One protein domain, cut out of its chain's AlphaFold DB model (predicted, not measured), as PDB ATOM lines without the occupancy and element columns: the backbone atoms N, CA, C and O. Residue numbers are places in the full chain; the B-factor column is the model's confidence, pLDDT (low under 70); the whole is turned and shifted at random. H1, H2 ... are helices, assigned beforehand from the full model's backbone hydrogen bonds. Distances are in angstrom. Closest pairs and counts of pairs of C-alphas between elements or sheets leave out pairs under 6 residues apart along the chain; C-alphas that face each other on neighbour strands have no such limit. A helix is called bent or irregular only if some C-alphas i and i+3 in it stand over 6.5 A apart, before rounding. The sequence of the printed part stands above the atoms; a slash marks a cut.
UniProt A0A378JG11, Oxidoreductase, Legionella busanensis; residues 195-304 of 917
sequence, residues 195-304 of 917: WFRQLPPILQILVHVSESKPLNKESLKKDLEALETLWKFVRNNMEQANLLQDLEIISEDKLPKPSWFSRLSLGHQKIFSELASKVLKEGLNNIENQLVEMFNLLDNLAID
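AT A GLANCE: This is residues 195 to 304 of the 917 residues of the protein "Oxidoreductase" of Legionella busanensis (UniProt A0A378JG11). Look first for two crossed pairs of helices: the long H2 with H6 side by side, and across them H5 with H1 side by side. H3 packs on H5 at one end of the long axis, and the short H4 sits near H3 and H5. The 110 printed residues hold six named helices, in the order H1 H2 H3 H4 H5 H6, and no named strand; the class is all helix. The whole is compact, with a radius of gyration of the C-alphas of 13.8 A, and elongated, spanning 40 by 25 by 23 A.

IN THESE COORDINATES: Find C-alpha 217 at (211.183, 158.065, 205.480); from there H2, residues 217 to 237, runs 30.1 A to C-alpha 237 at (188.855, 167.466, 223.394). H6 is residues 285 to 298, 20.4 A long, and ends at C-alpha 298 at (208.566, 152.835, 208.284). H5, residues 266 to 282, measures 24.4 A; it is irregular, but only just, with C-alphas 277 and 280 6.51 A apart. H1 is residues 201 to 209, 12.1 A, H3 residues 240 to 251, 16.1 A, and H4 residues 259 to 262, 5.1 A.

HOW THE PARTS SIT: Begin at H2, which touches H6 at a shallow tilt of 12 degrees, opposite ways; their closest C-alphas, those of Lys 217 and Leu 298, are 6.5 A apart. H5 is the hub, touching three helices. It touches H1 at a shallow tilt of 11 degrees, opposite ways, with the C-alphas of Val 209 and Gly 267 closest at 4.7 A. With residues 275 to 279 alone it touches H6 at a steep tilt of 54 degrees, opposite ways; look at Leu 275 and Ile 287, whose C-alphas are closest at 6.0 A. H3 touches H5 with residues 247 to 251 alone, at a steep tilt of 62 degrees, opposite ways; the closest C-alphas, of Ser 251 and Ser 277, are 4.6 A apart. H2 and H5 are close but not clearly touching, with the C-alphas of Leu 227 and His 268 closest at 7.4 A. H4 is near H3, with 6 pairs of C-alphas within 10 A. H1 and H3 are apart. In H1, H2, H3 and H6 every O i to N i+4 pair is within hydrogen-bond range, in H5 10 of 13; H4 is too short for such a pair.

THE WHOLE: The two C-alphas farthest apart, of Ala 241 and Asp 304, are 40.8 A apart, while those of Trp 195 and Asp 304, the first and last printed, are 9.9 A apart. The printed part has no cut and no long link. The mean pLDDT of the printed part is 90.4, and no printed residue is under 70.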
ATOM      1  N   TRP A 195     207.849 144.750 197.926       91.38
ATOM      2  CA  TRP A 195     207.945 145.501 199.182       91.38
ATOM      3  C   TRP A 195     206.689 146.330 199.474       91.38
ATOM      4  O   TRP A 195     206.318 146.452 200.634       91.38
ATOM      5  N   PHE A 196     206.032 146.890 198.448       93.19
ATOM      6  CA  PHE A 196     204.812 147.684 198.615       93.19
ATOM      7  C   PHE A 196     203.598 146.772 198.805       93.19
ATOM      8  O   PHE A 196     202.767 147.038 199.673       93.19
ATOM      9  N   ARG A 197     203.515 145.670 198.038       92.88
ATOM     10  CA  ARG A 197     202.438 144.667 198.151       92.88
ATOM     11  C   ARG A 197     202.341 144.082 199.561       92.88
ATOM     12  O   ARG A 197     201.232 143.873 200.045       92.88
ATOM     13  N   GLN A 198     203.484 143.859 200.208       92.12
ATOM     14  CA  GLN A 198     203.576 143.282 201.551       92.12
ATOM     15  C   GLN A 198     203.190 144.252 202.678       92.12
ATOM     16  O   GLN A 198     202.999 143.815 203.813       92.12
ATOM     17  N   LEU A 199     203.060 145.556 202.405       92.62
ATOM     18  CA  LEU A 199     202.676 146.519 203.438       92.62
ATOM     19  C   LEU A 199     201.203 146.361 203.828       92.62
ATOM     20  O   LEU A 199     200.368 146.103 202.957       92.62
ATOM     21  N   PRO A 200     200.840 146.621 205.097       92.00
ATOM     22  CA  PRO A 200     199.444 146.764 205.482       92.00
ATOM     23  C   PRO A 200     198.746 147.847 204.638       92.00
ATOM     24  O   PRO A 200     199.368 148.874 204.349       92.00
ATOM     25  N   PRO A 201     197.454 147.692 204.287       91.38
ATOM     26  CA  PRO A 201     196.777 148.624 203.382       91.38
ATOM     27  C   PRO A 201     196.828 150.090 203.822       91.38
ATOM     28  O   PRO A 201     196.991 150.982 202.997       91.38
ATOM     29  N   ILE A 202     196.769 150.355 205.127       91.81
ATOM     30  CA  ILE A 202     196.880 151.716 205.656       91.81
ATOM     31  C   ILE A 202     198.252 152.356 205.385       91.81
ATOM     32  O   ILE A 202     198.337 153.546 205.089       91.81
ATOM     33  N   LEU A 203     199.325 151.563 205.435       92.19
ATOM     34  CA  LEU A 203     200.677 152.031 205.152       92.19
ATOM     35  C   LEU A 203     200.885 152.225 203.647       92.19
ATOM     36  O   LEU A 203     201.532 153.190 203.245       92.19
ATOM     37  N   GLN A 204     200.269 151.375 202.818       93.81
ATOM     38  CA  GLN A 204     200.204 151.589 201.369       93.81
ATOM     39  C   GLN A 204     199.527 152.925 201.039       93.81
ATOM     40  O   GLN A 204     200.064 153.704 200.251       93.81
ATOM     41  N   ILE A 205     198.392 153.219 201.688       93.38
ATOM     42  CA  ILE A 205     197.677 154.492 201.530       93.38
ATOM     43  C   ILE A 205     198.564 155.654 201.975       93.38
ATOM     44  O   ILE A 205     198.707 156.596 201.205       93.38
ATOM     45  N   LEU A 206     199.205 155.592 203.153       92.81
ATOM     46  CA  LEU A 206     200.110 156.652 203.623       92.81
ATOM     47  C   LEU A 206     201.201 156.970 202.589       92.81
ATOM     48  O   LEU A 206     201.399 158.132 202.242       92.81
ATOM     49  N   VAL A 207     201.894 155.940 202.092       91.94
ATOM     50  CA  VAL A 207     202.962 156.102 201.093       91.94
ATOM     51  C   VAL A 207     202.415 156.715 199.800       91.94
ATOM     52  O   VAL A 207     203.068 157.572 199.208       91.94
ATOM     53  N   HIS A 208     201.218 156.301 199.373       92.12
ATOM     54  CA  HIS A 208     200.589 156.768 198.135       92.12
ATOM     55  C   HIS A 208     200.101 158.219 198.215       92.12
ATOM     56  O   HIS A 208     200.296 158.986 197.278       92.12
ATOM     57  N   VAL A 209     199.488 158.615 199.332       90.44
ATOM     58  CA  VAL A 209     198.804 159.913 199.450       90.44
ATOM     59  C   VAL A 209     199.651 161.010 200.095       90.44
ATOM     60  O   VAL A 209     199.177 162.139 200.216       90.44
ATOM     61  N   SER A 210     200.879 160.702 200.526       87.31
ATOM     62  CA  SER A 210     201.774 161.684 201.141       87.31
ATOM     63  C   SER A 210     202.106 162.826 200.174       87.31
ATOM     64  O   SER A 210     202.671 162.645 199.087       87.31
ATOM     65  N   GLU A 211     201.767 164.040 200.605       82.69
ATOM     66  CA  GLU A 211     201.993 165.284 199.864       82.69
ATOM     67  C   GLU A 211     203.438 165.790 200.013       82.69
ATOM     68  O   GLU A 211     203.878 166.684 199.281       82.69
ATOM     69  N   SER A 212     204.205 165.194 200.928       83.56
ATOM     70  CA  SER A 212     205.561 165.611 201.240       83.56
ATOM     71  C   SER A 212     206.525 165.456 200.051       83.56
ATOM     72  O   SER A 212     206.513 164.484 199.283       83.56
ATOM     73  N   LYS A 213     207.399 166.456 199.875       83.06
ATOM     74  CA  LYS A 213     208.453 166.469 198.848       83.06
ATOM     75  C   LYS A 213     209.808 166.795 199.495       83.06
ATOM     76  O   LYS A 213     209.935 167.871 200.074       83.06
ATOM     77  N   PRO A 214     210.835 165.932 199.354       83.81
ATOM     78  CA  PRO A 214     210.824 164.625 198.684       83.81
ATOM     79  C   PRO A 214     210.047 163.560 199.480       83.81
ATOM     80  O   PRO A 214     209.990 163.636 200.700       83.81
ATOM     81  N   LEU A 215     209.510 162.549 198.786       85.50
ATOM     82  CA  LEU A 215     208.949 161.359 199.433       85.50
ATOM     83  C   LEU A 215     210.107 160.518 199.988       85.50
ATOM     84  O   LEU A 215     210.865 159.916 199.225       85.50
ATOM     85  N   ASN A 216     210.285 160.549 201.304       88.12
ATOM     86  CA  ASN A 216     211.288 159.780 202.039       88.12
ATOM     87  C   ASN A 216     210.783 159.396 203.440       88.12
ATOM     88  O   ASN A 216     209.716 159.835 203.875       88.12
ATOM     89  N   LYS A 217     211.559 158.577 204.156       89.62
ATOM     90  CA  LYS A 217     211.183 158.065 205.480       89.62
ATOM     91  C   LYS A 217     210.914 159.194 206.467       89.62
ATOM     92  O   LYS A 217     209.913 159.158 207.171       89.62
ATOM     93  N   GLU A 218     211.777 160.205 206.495       89.88
ATOM     94  CA  GLU A 218     211.658 161.344 207.405       89.88
ATOM     95  C   GLU A 218     210.370 162.128 207.154       89.88
ATOM     96  O   GLU A 218     209.720 162.570 208.097       89.88
ATOM     97  N   SER A 219     209.981 162.287 205.890       90.31
ATOM     98  CA  SER A 219     208.748 162.974 205.526       90.31
ATOM     99  C   SER A 219     207.495 162.191 205.918       90.31
ATOM    100  O   SER A 219     206.584 162.769 206.498       90.31
ATOM    101  N   LEU A 220     207.486 160.869 205.716       91.56
ATOM    102  CA  LEU A 220     206.377 160.013 206.138       91.56
ATOM    103  C   LEU A 220     206.249 159.963 207.663       91.56
ATOM    104  O   LEU A 220     205.137 159.963 208.183       91.56
ATOM    105  N   LYS A 221     207.378 159.966 208.388       92.38
ATOM    106  CA  LYS A 221     207.382 160.080 209.852       92.38
ATOM    107  C   LYS A 221     206.755 161.395 210.307       92.38
ATOM    108  O   LYS A 221     205.911 161.366 211.191       92.38
ATOM    109  N   LYS A 222     207.092 162.519 209.668       91.38
ATOM    110  CA  LYS A 222     206.472 163.820 209.971       91.38
ATOM    111  C   LYS A 222     204.970 163.836 209.689       91.38
ATOM    112  O   LYS A 222     204.216 164.373 210.497       91.38
ATOM    113  N   ASP A 223     204.533 163.241 208.578       90.00
ATOM    114  CA  ASP A 223     203.105 163.115 208.257       90.00
ATOM    115  C   ASP A 223     202.380 162.287 209.338       90.00
ATOM    116  O   ASP A 223     201.327 162.691 209.836       90.00
ATOM    117  N   LEU A 224     202.974 161.173 209.785       92.06
ATOM    118  CA  LEU A 224     202.438 160.366 210.886       92.06
ATOM    119  C   LEU A 224     202.425 161.102 212.231       92.06
ATOM    120  O   LEU A 224     201.429 161.023 212.945       92.06
ATOM    121  N   GLU A 225     203.484 161.836 212.575       93.31
ATOM    122  CA  GLU A 225     203.557 162.649 213.801       93.31
ATOM    123  C   GLU A 225     202.456 163.716 213.818       93.31
ATOM    124  O   GLU A 225     201.829 163.962 214.854       93.31
ATOM    125  N   ALA A 226     202.170 164.331 212.666       91.12
ATOM    126  CA  ALA A 226     201.068 165.273 212.522       91.12
ATOM    127  C   ALA A 226     199.701 164.595 212.720       91.12
ATOM    128  O   ALA A 226     198.853 165.126 213.444       91.12
ATOM    129  N   LEU A 227     199.491 163.412 212.129       91.44
ATOM    130  CA  LEU A 227     198.265 162.624 212.300       91.44
ATOM    131  C   LEU A 227     198.064 162.183 213.756       91.44
ATOM    132  O   LEU A 227     196.966 162.324 214.291       91.44
ATOM    133  N   GLU A 228     199.117 161.702 214.415       94.06
ATOM    134  CA  GLU A 228     199.094 161.305 215.824       94.06
ATOM    135  C   GLU A 228     198.794 162.497 216.741       94.06
ATOM    136  O   GLU A 228     197.970 162.397 217.652       94.06
ATOM    137  N   THR A 229     199.417 163.648 216.478       94.12
ATOM    138  CA  THR A 229     199.189 164.884 217.240       94.12
ATOM    139  C   THR A 229     197.736 165.339 217.122       94.12
ATOM    140  O   THR A 229     197.097 165.662 218.128       94.12
ATOM    141  N   LEU A 230     197.183 165.321 215.904       91.69
ATOM    142  CA  LEU A 230     195.777 165.631 215.671       91.69
ATOM    143  C   LEU A 230     194.855 164.622 216.351       91.69
ATOM    144  O   LEU A 230     193.887 165.028 216.989       91.69
ATOM    145  N   TRP A 231     195.138 163.327 216.225       94.00
ATOM    146  CA  TRP A 231     194.328 162.286 216.846       94.00
ATOM    147  C   TRP A 231     194.262 162.469 218.364       94.00
ATOM    148  O   TRP A 231     193.169 162.502 218.925       94.00
ATOM    149  N   LYS A 232     195.408 162.692 219.020       94.81
ATOM    150  CA  LYS A 232     195.467 163.001 220.457       94.81
ATOM    151  C   LYS A 232     194.656 164.249 220.796       94.81
ATOM    152  O   LYS A 232     193.925 164.251 221.784       94.81
ATOM    153  N   PHE A 233     194.749 165.299 219.981       94.31
ATOM    154  CA  PHE A 233     193.957 166.511 220.177       94.31
ATOM    155  C   PHE A 233     192.450 166.230 220.087       94.31
ATOM    156  O   PHE A 233     191.719 166.570 221.014       94.31
ATOM    157  N   VAL A 234     191.985 165.580 219.018       94.00
ATOM    158  CA  VAL A 234     190.565 165.250 218.808       94.00
ATOM    159  C   VAL A 234     190.054 164.353 219.937       94.00
ATOM    160  O   VAL A 234     189.041 164.665 220.557       94.00
ATOM    161  N   ARG A 235     190.799 163.294 220.272       93.94
ATOM    162  CA  ARG A 235     190.450 162.344 221.332       93.94
ATOM    163  C   ARG A 235     190.333 163.000 222.709       93.94
ATOM    164  O   ARG A 235     189.433 162.650 223.463       93.94
ATOM    165  N   ASN A 236     191.221 163.940 223.038       94.75
ATOM    166  CA  ASN A 236     191.243 164.587 224.355       94.75
ATOM    167  C   ASN A 236     190.226 165.729 224.499       94.75
ATOM    168  O   ASN A 236     189.905 166.109 225.622       94.75
ATOM    169  N   ASN A 237     189.744 166.299 223.390       94.12
ATOM    170  CA  ASN A 237     188.855 167.466 223.394       94.12
ATOM    171  C   ASN A 237     187.409 167.139 222.983       94.12
ATOM    172  O   ASN A 237     186.584 168.048 222.897       94.12
ATOM    173  N   MET A 238     187.085 165.870 222.725       94.25
ATOM    174  CA  MET A 238     185.736 165.426 222.379       94.25
ATOM    175  C   MET A 238     185.235 164.354 223.339       94.25
ATOM    176  O   MET A 238     185.970 163.454 223.740       94.25
ATOM    177  N   GLU A 239     183.943 164.413 223.661       93.44
ATOM    178  CA  GLU A 239     183.280 163.313 224.352       93.44
ATOM    179  C   GLU A 239     183.305 162.046 223.490       93.44
ATOM    180  O   GLU A 239     183.079 162.091 222.276       93.44
ATOM    181  N   GLN A 240     183.531 160.898 224.130       90.31
ATOM    182  CA  GLN A 240     183.702 159.615 223.447       90.31
ATOM    183  C   GLN A 240     182.525 159.262 222.525       90.31
ATOM    184  O   GLN A 240     182.743 158.739 221.434       90.31
ATOM    185  N   ALA A 241     181.289 159.550 222.945       90.62
ATOM    186  CA  ALA A 241     180.094 159.275 222.149       90.62
ATOM    187  C   ALA A 241     180.069 160.089 220.844       90.62
ATOM    188  O   ALA A 241     179.849 159.523 219.775       90.62
ATOM    189  N   ASN A 242     180.381 161.386 220.919       93.50
ATOM    190  CA  ASN A 242     180.438 162.271 219.752       93.50
ATOM    191  C   ASN A 242     181.578 161.872 218.810       93.50
ATOM    192  O   ASN A 242     181.408 161.871 217.597       93.50
ATOM    193  N   LEU A 243     182.728 161.468 219.359       94.00
ATOM    194  CA  LEU A 243     183.849 160.987 218.555       94.00
ATOM    195  C   LEU A 243     183.516 159.684 217.816       94.00
ATOM    196  O   LEU A 243     183.857 159.538 216.646       94.00
ATOM    197  N   LEU A 244     182.842 158.736 218.474       93.38
ATOM    198  CA  LEU A 244     182.388 157.506 217.822       93.38
ATOM    199  C   LEU A 244     181.396 157.802 216.694       93.38
ATOM    200  O   LEU A 244     181.515 157.213 215.623       93.38
ATOM    201  N   GLN A 245     180.479 158.747 216.906       93.94
ATOM    202  CA  GLN A 245     179.553 159.201 215.872       93.94
ATOM    203  C   GLN A 245     180.289 159.858 214.692       93.94
ATOM    204  O   GLN A 245     180.002 159.539 213.539       93.94
ATOM    205  N   ASP A 246     181.268 160.725 214.957       94.88
ATOM    206  CA  ASP A 246     182.099 161.349 213.923       94.88
ATOM    207  C   ASP A 246     182.870 160.306 213.104       94.88
ATOM    208  O   ASP A 246     182.913 160.382 211.875       94.88
ATOM    209  N   LEU A 247     183.462 159.310 213.767       93.50
ATOM    210  CA  LEU A 247     184.194 158.228 213.106       93.50
ATOM    211  C   LEU A 247     183.262 157.313 212.309       93.50
ATOM    212  O   LEU A 247     183.640 156.873 211.224       93.50
ATOM    213  N   GLU A 248     182.037 157.073 212.780       91.25
ATOM    214  CA  GLU A 248     181.012 156.392 211.989       91.25
ATOM    215  C   GLU A 248     180.702 157.200 210.719       91.25
ATOM    216  O   GLU A 248     180.809 156.657 209.621       91.25
ATOM    217  N   ILE A 249     180.436 158.507 210.838       90.75
ATOM    218  CA  ILE A 249     180.184 159.404 209.695       90.75
ATOM    219  C   ILE A 249     181.344 159.370 208.688       90.75
ATOM    220  O   ILE A 249     181.116 159.309 207.479       90.75
ATOM    221  N   ILE A 250     182.588 159.386 209.171       91.00
ATOM    222  CA  ILE A 250     183.790 159.310 208.332       91.00
ATOM    223  C   ILE A 250     183.881 157.946 207.636       91.00
ATOM    224  O   ILE A 250     184.003 157.897 206.413       91.00
ATOM    225  N   SER A 251     183.775 156.849 208.392       87.06
ATOM    226  CA  SER A 251     183.896 155.482 207.865       87.06
ATOM    227  C   SER A 251     182.816 155.133 206.841       87.06
ATOM    228  O   SER A 251     183.062 154.404 205.880       87.06
ATOM    229  N   GLU A 252     181.612 155.670 207.033       82.94
ATOM    230  CA  GLU A 252     180.460 155.433 206.172       82.94
ATOM    231  C   GLU A 252     180.331 156.472 205.064       82.94
ATOM    232  O   GLU A 252     179.333 156.512 204.365       82.94
ATOM    233  N   ASP A 253     181.333 157.321 204.885       84.12
ATOM    234  CA  ASP A 253     181.310 158.401 203.913       84.12
ATOM    235  C   ASP A 253     180.067 159.331 203.996       84.12
ATOM    236  O   ASP A 253     179.725 160.014 203.034       84.12
ATOM    237  N   LYS A 254     179.412 159.434 205.160       84.88
ATOM    238  CA  LYS A 254     178.196 160.245 205.357       84.88
ATOM    239  C   LYS A 254     178.493 161.750 205.300       84.88
ATOM    240  O   LYS A 254     179.612 162.187 205.586       84.88
ATOM    241  N   LEU A 255     177.473 162.543 204.960       84.69
ATOM    242  CA  LEU A 255     177.501 164.011 204.960       84.69
ATOM    243  C   LEU A 255     176.498 164.587 205.984       84.69
ATOM    244  O   LEU A 255     175.432 164.002 206.165       84.69
ATOM    245  N   PRO A 256     176.785 165.747 206.615       89.62
ATOM    246  CA  PRO A 256     178.025 166.524 206.518       89.62
ATOM    247  C   PRO A 256     179.195 165.854 207.257       89.62
ATOM    248  O   PRO A 256     179.003 165.178 208.263       89.62
ATOM    249  N   LYS A 257     180.422 166.068 206.765       90.75
ATOM    250  CA  LYS A 257     181.642 165.589 207.430       90.75
ATOM    251  C   LYS A 257     181.924 166.373 208.717       90.75
ATOM    252  O   LYS A 257     181.667 167.581 208.742       90.75
ATOM    253  N   PRO A 258     182.539 165.751 209.743       94.81
ATOM    254  CA  PRO A 258     182.994 166.470 210.927       94.81
ATOM    255  C   PRO A 258     183.941 167.617 210.569       94.81
ATOM    256  O   PRO A 258     184.770 167.513 209.656       94.81
ATOM    257  N   SER A 259     183.847 168.731 211.296       93.25
ATOM    258  CA  SER A 259     184.619 169.934 210.972       93.25
ATOM    259  C   SER A 259     186.125 169.739 211.134       93.25
ATOM    260  O   SER A 259     186.896 170.343 210.395       93.25
ATOM    261  N   TRP A 260     186.558 168.919 212.099       94.38
ATOM    262  CA  TRP A 260     187.980 168.615 212.297       94.38
ATOM    263  C   TRP A 260     188.529 167.776 211.138       94.38
ATOM    264  O   TRP A 260     189.614 168.062 210.643       94.38
ATOM    265  N   PHE A 261     187.744 166.812 210.653       95.06
ATOM    266  CA  PHE A 261     188.104 165.965 209.522       95.06
ATOM    267  C   PHE A 261     188.172 166.772 208.223       95.06
ATOM    268  O   PHE A 261     189.133 166.666 207.474       95.06
ATOM    269  N   SER A 262     187.207 167.665 207.998       93.38
ATOM    270  CA  SER A 262     187.147 168.502 206.787       93.38
ATOM    271  C   SER A 262     188.316 169.488 206.650       93.38
ATOM    272  O   SER A 262     188.546 170.017 205.567       93.38
ATOM    273  N   ARG A 263     189.049 169.766 207.739       92.31
ATOM    274  CA  ARG A 263     190.241 170.638 207.747       92.31
ATOM    275  C   ARG A 263     191.535 169.900 207.402       92.31
ATOM    276  O   ARG A 263     192.569 170.545 207.246       92.31
ATOM    277  N   LEU A 264     191.497 168.573 207.327       91.88
ATOM    278  CA  LEU A 264     192.641 167.760 206.934       91.88
ATOM    279  C   LEU A 264     192.943 167.914 205.443       91.88
ATOM    280  O   LEU A 264     192.035 168.155 204.647       91.88
ATOM    281  N   SER A 265     194.203 167.700 205.057       91.06
ATOM    282  CA  SER A 265     194.553 167.506 203.646       91.06
ATOM    283  C   SER A 265     193.831 166.280 203.082       91.06
ATOM    284  O   SER A 265     193.461 165.369 203.829       91.06
ATOM    285  N   LEU A 266     193.638 166.226 201.763       88.44
ATOM    286  CA  LEU A 266     192.940 165.102 201.131       88.44
ATOM    287  C   LEU A 266     193.646 163.771 201.424       88.44
ATOM    288  O   LEU A 266     192.976 162.775 201.693       88.44
ATOM    289  N   GLY A 267     194.983 163.751 201.451       89.06
ATOM    290  CA  GLY A 267     195.739 162.560 201.841       89.06
ATOM    291  C   GLY A 267     195.470 162.124 203.286       89.06
ATOM    292  O   GLY A 267     195.173 160.957 203.541       89.06
ATOM    293  N   HIS A 268     195.468 163.062 204.236       91.00
ATOM    294  CA  HIS A 268     195.147 162.760 205.634       91.00
ATOM    295  C   HIS A 268     193.692 162.309 205.826       91.00
ATOM    296  O   HIS A 268     193.444 161.397 206.614       91.00
ATOM    297  N   GLN A 269     192.739 162.875 205.080       92.12
ATOM    298  CA  GLN A 269     191.342 162.423 205.088       92.12
ATOM    299  C   GLN A 269     191.216 160.964 204.634       92.12
ATOM    300  O   GLN A 269     190.494 160.183 205.255       92.12
ATOM    301  N   LYS A 270     191.955 160.569 203.589       91.06
ATOM    302  CA  LYS A 270     191.992 159.189 203.081       91.06
ATOM    303  C   LYS A 270     192.514 158.205 204.132       91.06
ATOM    304  O   LYS A 270     191.883 157.177 204.371       91.06
ATOM    305  N   ILE A 271     193.612 158.549 204.808       92.06
ATOM    306  CA  ILE A 271     194.194 157.725 205.881       92.06
ATOM    307  C   ILE A 271     193.219 157.603 207.059       92.06
ATOM    308  O   ILE A 271     192.945 156.497 207.525       92.06
ATOM    309  N   PHE A 272     192.640 158.721 207.514       90.88
ATOM    310  CA  PHE A 272     191.676 158.706 208.618       90.88
ATOM    311  C   PHE A 272     190.389 157.956 208.283       90.88
ATOM    312  O   PHE A 272     189.807 157.346 209.175       90.88
ATOM    313  N   SER A 273     189.956 157.960 207.022       90.75
ATOM    314  CA  SER A 273     188.789 157.183 206.589       90.75
ATOM    315  C   SER A 273     189.024 155.683 206.748       90.75
ATOM    316  O   SER A 273     188.171 154.976 207.289       90.75
ATOM    317  N   GLU A 274     190.210 155.210 206.359       91.00
ATOM    318  CA  GLU A 274     190.601 153.811 206.540       91.00
ATOM    319  C   GLU A 274     190.730 153.456 208.030       91.00
ATOM    320  O   GLU A 274     190.187 152.443 208.471       91.00
ATOM    321  N   LEU A 275     191.359 154.323 208.833       91.62
ATOM    322  CA  LEU A 275     191.447 154.163 210.290       91.62
ATOM    323  C   LEU A 275     190.065 154.068 210.949       91.62
ATOM    324  O   LEU A 275     189.802 153.141 211.716       91.62
ATOM    325  N   ALA A 276     189.169 155.001 210.624       91.25
ATOM    326  CA  ALA A 276     187.820 155.062 211.172       91.25
ATOM    327  C   ALA A 276     187.009 153.799 210.842       91.25
ATOM    328  O   ALA A 276     186.267 153.308 211.693       91.25
ATOM    329  N   SER A 277     187.199 153.220 209.651       87.69
ATOM    330  CA  SER A 277     186.504 151.994 209.232       87.69
ATOM    331  C   SER A 277     186.776 150.783 210.134       87.69
ATOM    332  O   SER A 277     185.909 149.916 210.288       87.69
ATOM    333  N   LYS A 278     187.944 150.745 210.787       88.25
ATOM    334  CA  LYS A 278     188.324 149.673 211.715       88.25
ATOM    335  C   LYS A 278     187.832 149.916 213.143       88.25
ATOM    336  O   LYS A 278     187.607 148.958 213.881       88.25
ATOM    337  N   VAL A 279     187.605 151.172 213.539       89.25
ATOM    338  CA  VAL A 279     187.211 151.541 214.915       89.25
ATOM    339  C   VAL A 279     185.907 150.878 215.346       89.25
ATOM    340  O   VAL A 279     185.808 150.433 216.487       89.25
ATOM    341  N   LEU A 280     184.926 150.754 214.448       79.69
ATOM    342  CA  LEU A 280     183.633 150.140 214.777       79.69
ATOM    343  C   LEU A 280     183.761 148.674 215.226       79.69
ATOM    344  O   LEU A 280     182.910 148.187 215.966       79.69
ATOM    345  N   LYS A 281     184.814 147.970 214.788       85.38
ATOM    346  CA  LYS A 281     185.079 146.568 215.147       85.38
ATOM    347  C   LYS A 281     186.130 146.426 216.247       85.38
ATOM    348  O   LYS A 281     186.014 145.539 217.083       85.38
ATOM    349  N   GLU A 282     187.149 147.281 216.228       91.25
ATOM    350  CA  GLU A 282     188.385 147.110 217.007       91.25
ATOM    351  C   GLU A 282     188.528 148.137 218.150       91.25
ATOM    352  O   GLU A 282     189.421 148.030 218.988       91.25
ATOM    353  N   GLY A 283     187.622 149.117 218.233       91.44
ATOM    354  CA  GLY A 283     187.601 150.155 219.264       91.44
ATOM    355  C   GLY A 283     188.529 151.344 218.982       91.44
ATOM    356  O   GLY A 283     189.349 151.334 218.067       91.44
ATOM    357  N   LEU A 284     188.402 152.405 219.788       90.62
ATOM    358  CA  LEU A 284     189.123 153.677 219.587       90.62
ATOM    359  C   LEU A 284     190.645 153.550 219.726       90.62
ATOM    360  O   LEU A 284     191.384 154.210 218.999       90.62
ATOM    361  N   ASN A 285     191.115 152.687 220.633       91.94
ATOM    362  CA  ASN A 285     192.549 152.443 220.834       91.94
ATOM    363  C   ASN A 285     193.217 151.862 219.580       91.94
ATOM    364  O   ASN A 285     194.433 151.958 219.438       91.94
ATOM    365  N   ASN A 286     192.437 151.296 218.652       90.81
ATOM    366  CA  ASN A 286     192.972 150.768 217.410       90.81
ATOM    367  C   ASN A 286     193.663 151.838 216.560       90.81
ATOM    368  O   ASN A 286     194.672 151.542 215.933       90.81
ATOM    369  N   ILE A 287     193.175 153.085 216.573       92.19
ATOM    370  CA  ILE A 287     193.822 154.167 215.819       92.19
ATOM    371  C   ILE A 287     195.252 154.383 216.320       92.19
ATOM    372  O   ILE A 287     196.180 154.429 215.520       92.19
ATOM    373  N   GLU A 288     195.451 154.449 217.638       92.88
ATOM    374  CA  GLU A 288     196.786 154.626 218.225       92.88
ATOM    375  C   GLU A 288     197.686 153.428 217.946       92.88
ATOM    376  O   GLU A 288     198.830 153.607 217.536       92.88
ATOM    377  N   ASN A 289     197.156 152.213 218.100       92.75
ATOM    378  CA  ASN A 289     197.904 150.990 217.829       92.75
ATOM    379  C   ASN A 289     198.365 150.924 216.366       92.75
ATOM    380  O   ASN A 289     199.525 150.614 216.111       92.75
ATOM    381  N   GLN A 290     197.486 151.256 215.414       92.50
ATOM    382  CA  GLN A 290     197.812 151.284 213.988       92.50
ATOM    383  C   GLN A 290     198.842 152.376 213.667       92.50
ATOM    384  O   GLN A 290     199.772 152.118 212.911       92.50
ATOM    385  N   LEU A 291     198.737 153.568 214.266       92.19
ATOM    386  CA  LEU A 291     199.741 154.624 214.084       92.19
ATOM    387  C   LEU A 291     201.124 154.184 214.597       92.19
ATOM    388  O   LEU A 291     202.118 154.363 213.895       92.19
ATOM    389  N   VAL A 292     201.194 153.553 215.775       91.88
ATOM    390  CA  VAL A 292     202.445 153.006 216.333       91.88
ATOM    391  C   VAL A 292     203.006 151.882 215.456       91.88
ATOM    392  O   VAL A 292     204.205 151.852 215.178       91.88
ATOM    393  N   GLU A 293     202.155 150.970 214.985       91.44
ATOM    394  CA  GLU A 293     202.548 149.905 214.057       91.44
ATOM    395  C   GLU A 293     203.139 150.487 212.766       91.44
ATOM    396  O   GLU A 293     204.213 150.067 212.329       91.44
ATOM    397  N   MET A 294     202.496 151.509 212.195       91.25
ATOM    398  CA  MET A 294     202.995 152.207 211.013       91.25
ATOM    399  C   MET A 294     204.369 152.837 211.262       91.25
ATOM    400  O   MET A 294     205.259 152.655 210.431       91.25
ATOM    401  N   PHE A 295     204.583 153.509 212.401       91.50
ATOM    402  CA  PHE A 295     205.897 154.057 212.764       91.50
ATOM    403  C   PHE A 295     206.993 152.986 212.773       91.50
ATOM    404  O   PHE A 295     208.055 153.206 212.191       91.50
ATOM    405  N   ASN A 296     206.722 151.825 213.375       89.56
ATOM    406  CA  ASN A 296     207.685 150.724 213.459       89.56
ATOM    407  C   ASN A 296     208.020 150.139 212.077       89.56
ATOM    408  O   ASN A 296     209.160 149.753 211.817       89.56
ATOM    409  N   LEU A 297     207.038 150.076 211.174       89.75
ATOM    410  CA  LEU A 297     207.230 149.538 209.827       89.75
ATOM    411  C   LEU A 297     207.985 150.505 208.898       89.75
ATOM    412  O   LEU A 297     208.699 150.043 208.005       89.75
ATOM    413  N   LEU A 298     207.886 151.826 209.112       88.31
ATOM    414  CA  LEU A 298     208.566 152.835 208.284       88.31
ATOM    415  C   LEU A 298     210.097 152.684 208.270       88.31
ATOM    416  O   LEU A 298     210.736 153.003 207.262       88.31
ATOM    417  N   ASP A 299     210.698 152.191 209.356       81.38
ATOM    418  CA  ASP A 299     212.157 152.085 209.484       81.38
ATOM    419  C   ASP A 299     212.785 151.165 208.428       81.38
ATOM    420  O   ASP A 299     213.897 151.427 207.955       81.38
ATOM    421  N   ASN A 300     212.032 150.173 207.948       79.19
ATOM    422  CA  ASN A 300     212.508 149.158 207.006       79.19
ATOM    423  C   ASN A 300     212.087 149.405 205.544       79.19
ATOM    424  O   ASN A 300     212.409 148.597 204.676       79.19
ATOM    425  N   LEU A 301     211.407 150.516 205.232       84.06
ATOM    426  CA  LEU A 301     210.879 150.754 203.882       84.06
ATOM    427  C   LEU A 301     211.943 151.193 202.869       84.06
ATOM    428  O   LEU A 301     212.676 152.156 203.091       84.06
ATOM    429  N   ALA A 302     211.961 150.561 201.700       78.75
ATOM    430  CA  ALA A 302     212.609 151.107 200.512       78.75
ATOM    431  C   ALA A 302     211.568 151.914 199.727       78.75
ATOM    432  O   ALA A 302     210.637 151.343 199.175       78.75
ATOM    433  N   ILE A 303     211.686 153.243 199.719       79.25
ATOM    434  CA  ILE A 303     210.700 154.112 199.065       79.25
ATOM    435  C   ILE A 303     211.119 154.350 197.617       79.25
ATOM    436  O   ILE A 303     212.127 155.009 197.355       79.25
ATOM    437  N   ASP A 304     210.304 153.854 196.693       79.56
ATOM    438  CA  ASP A 304     210.360 154.219 195.282       79.56
ATOM    439  C   ASP A 304     209.393 155.382 195.007       79.56
ATOM    440  O   ASP A 304     208.221 155.342 195.387       79.56
TER     441      ASP A 304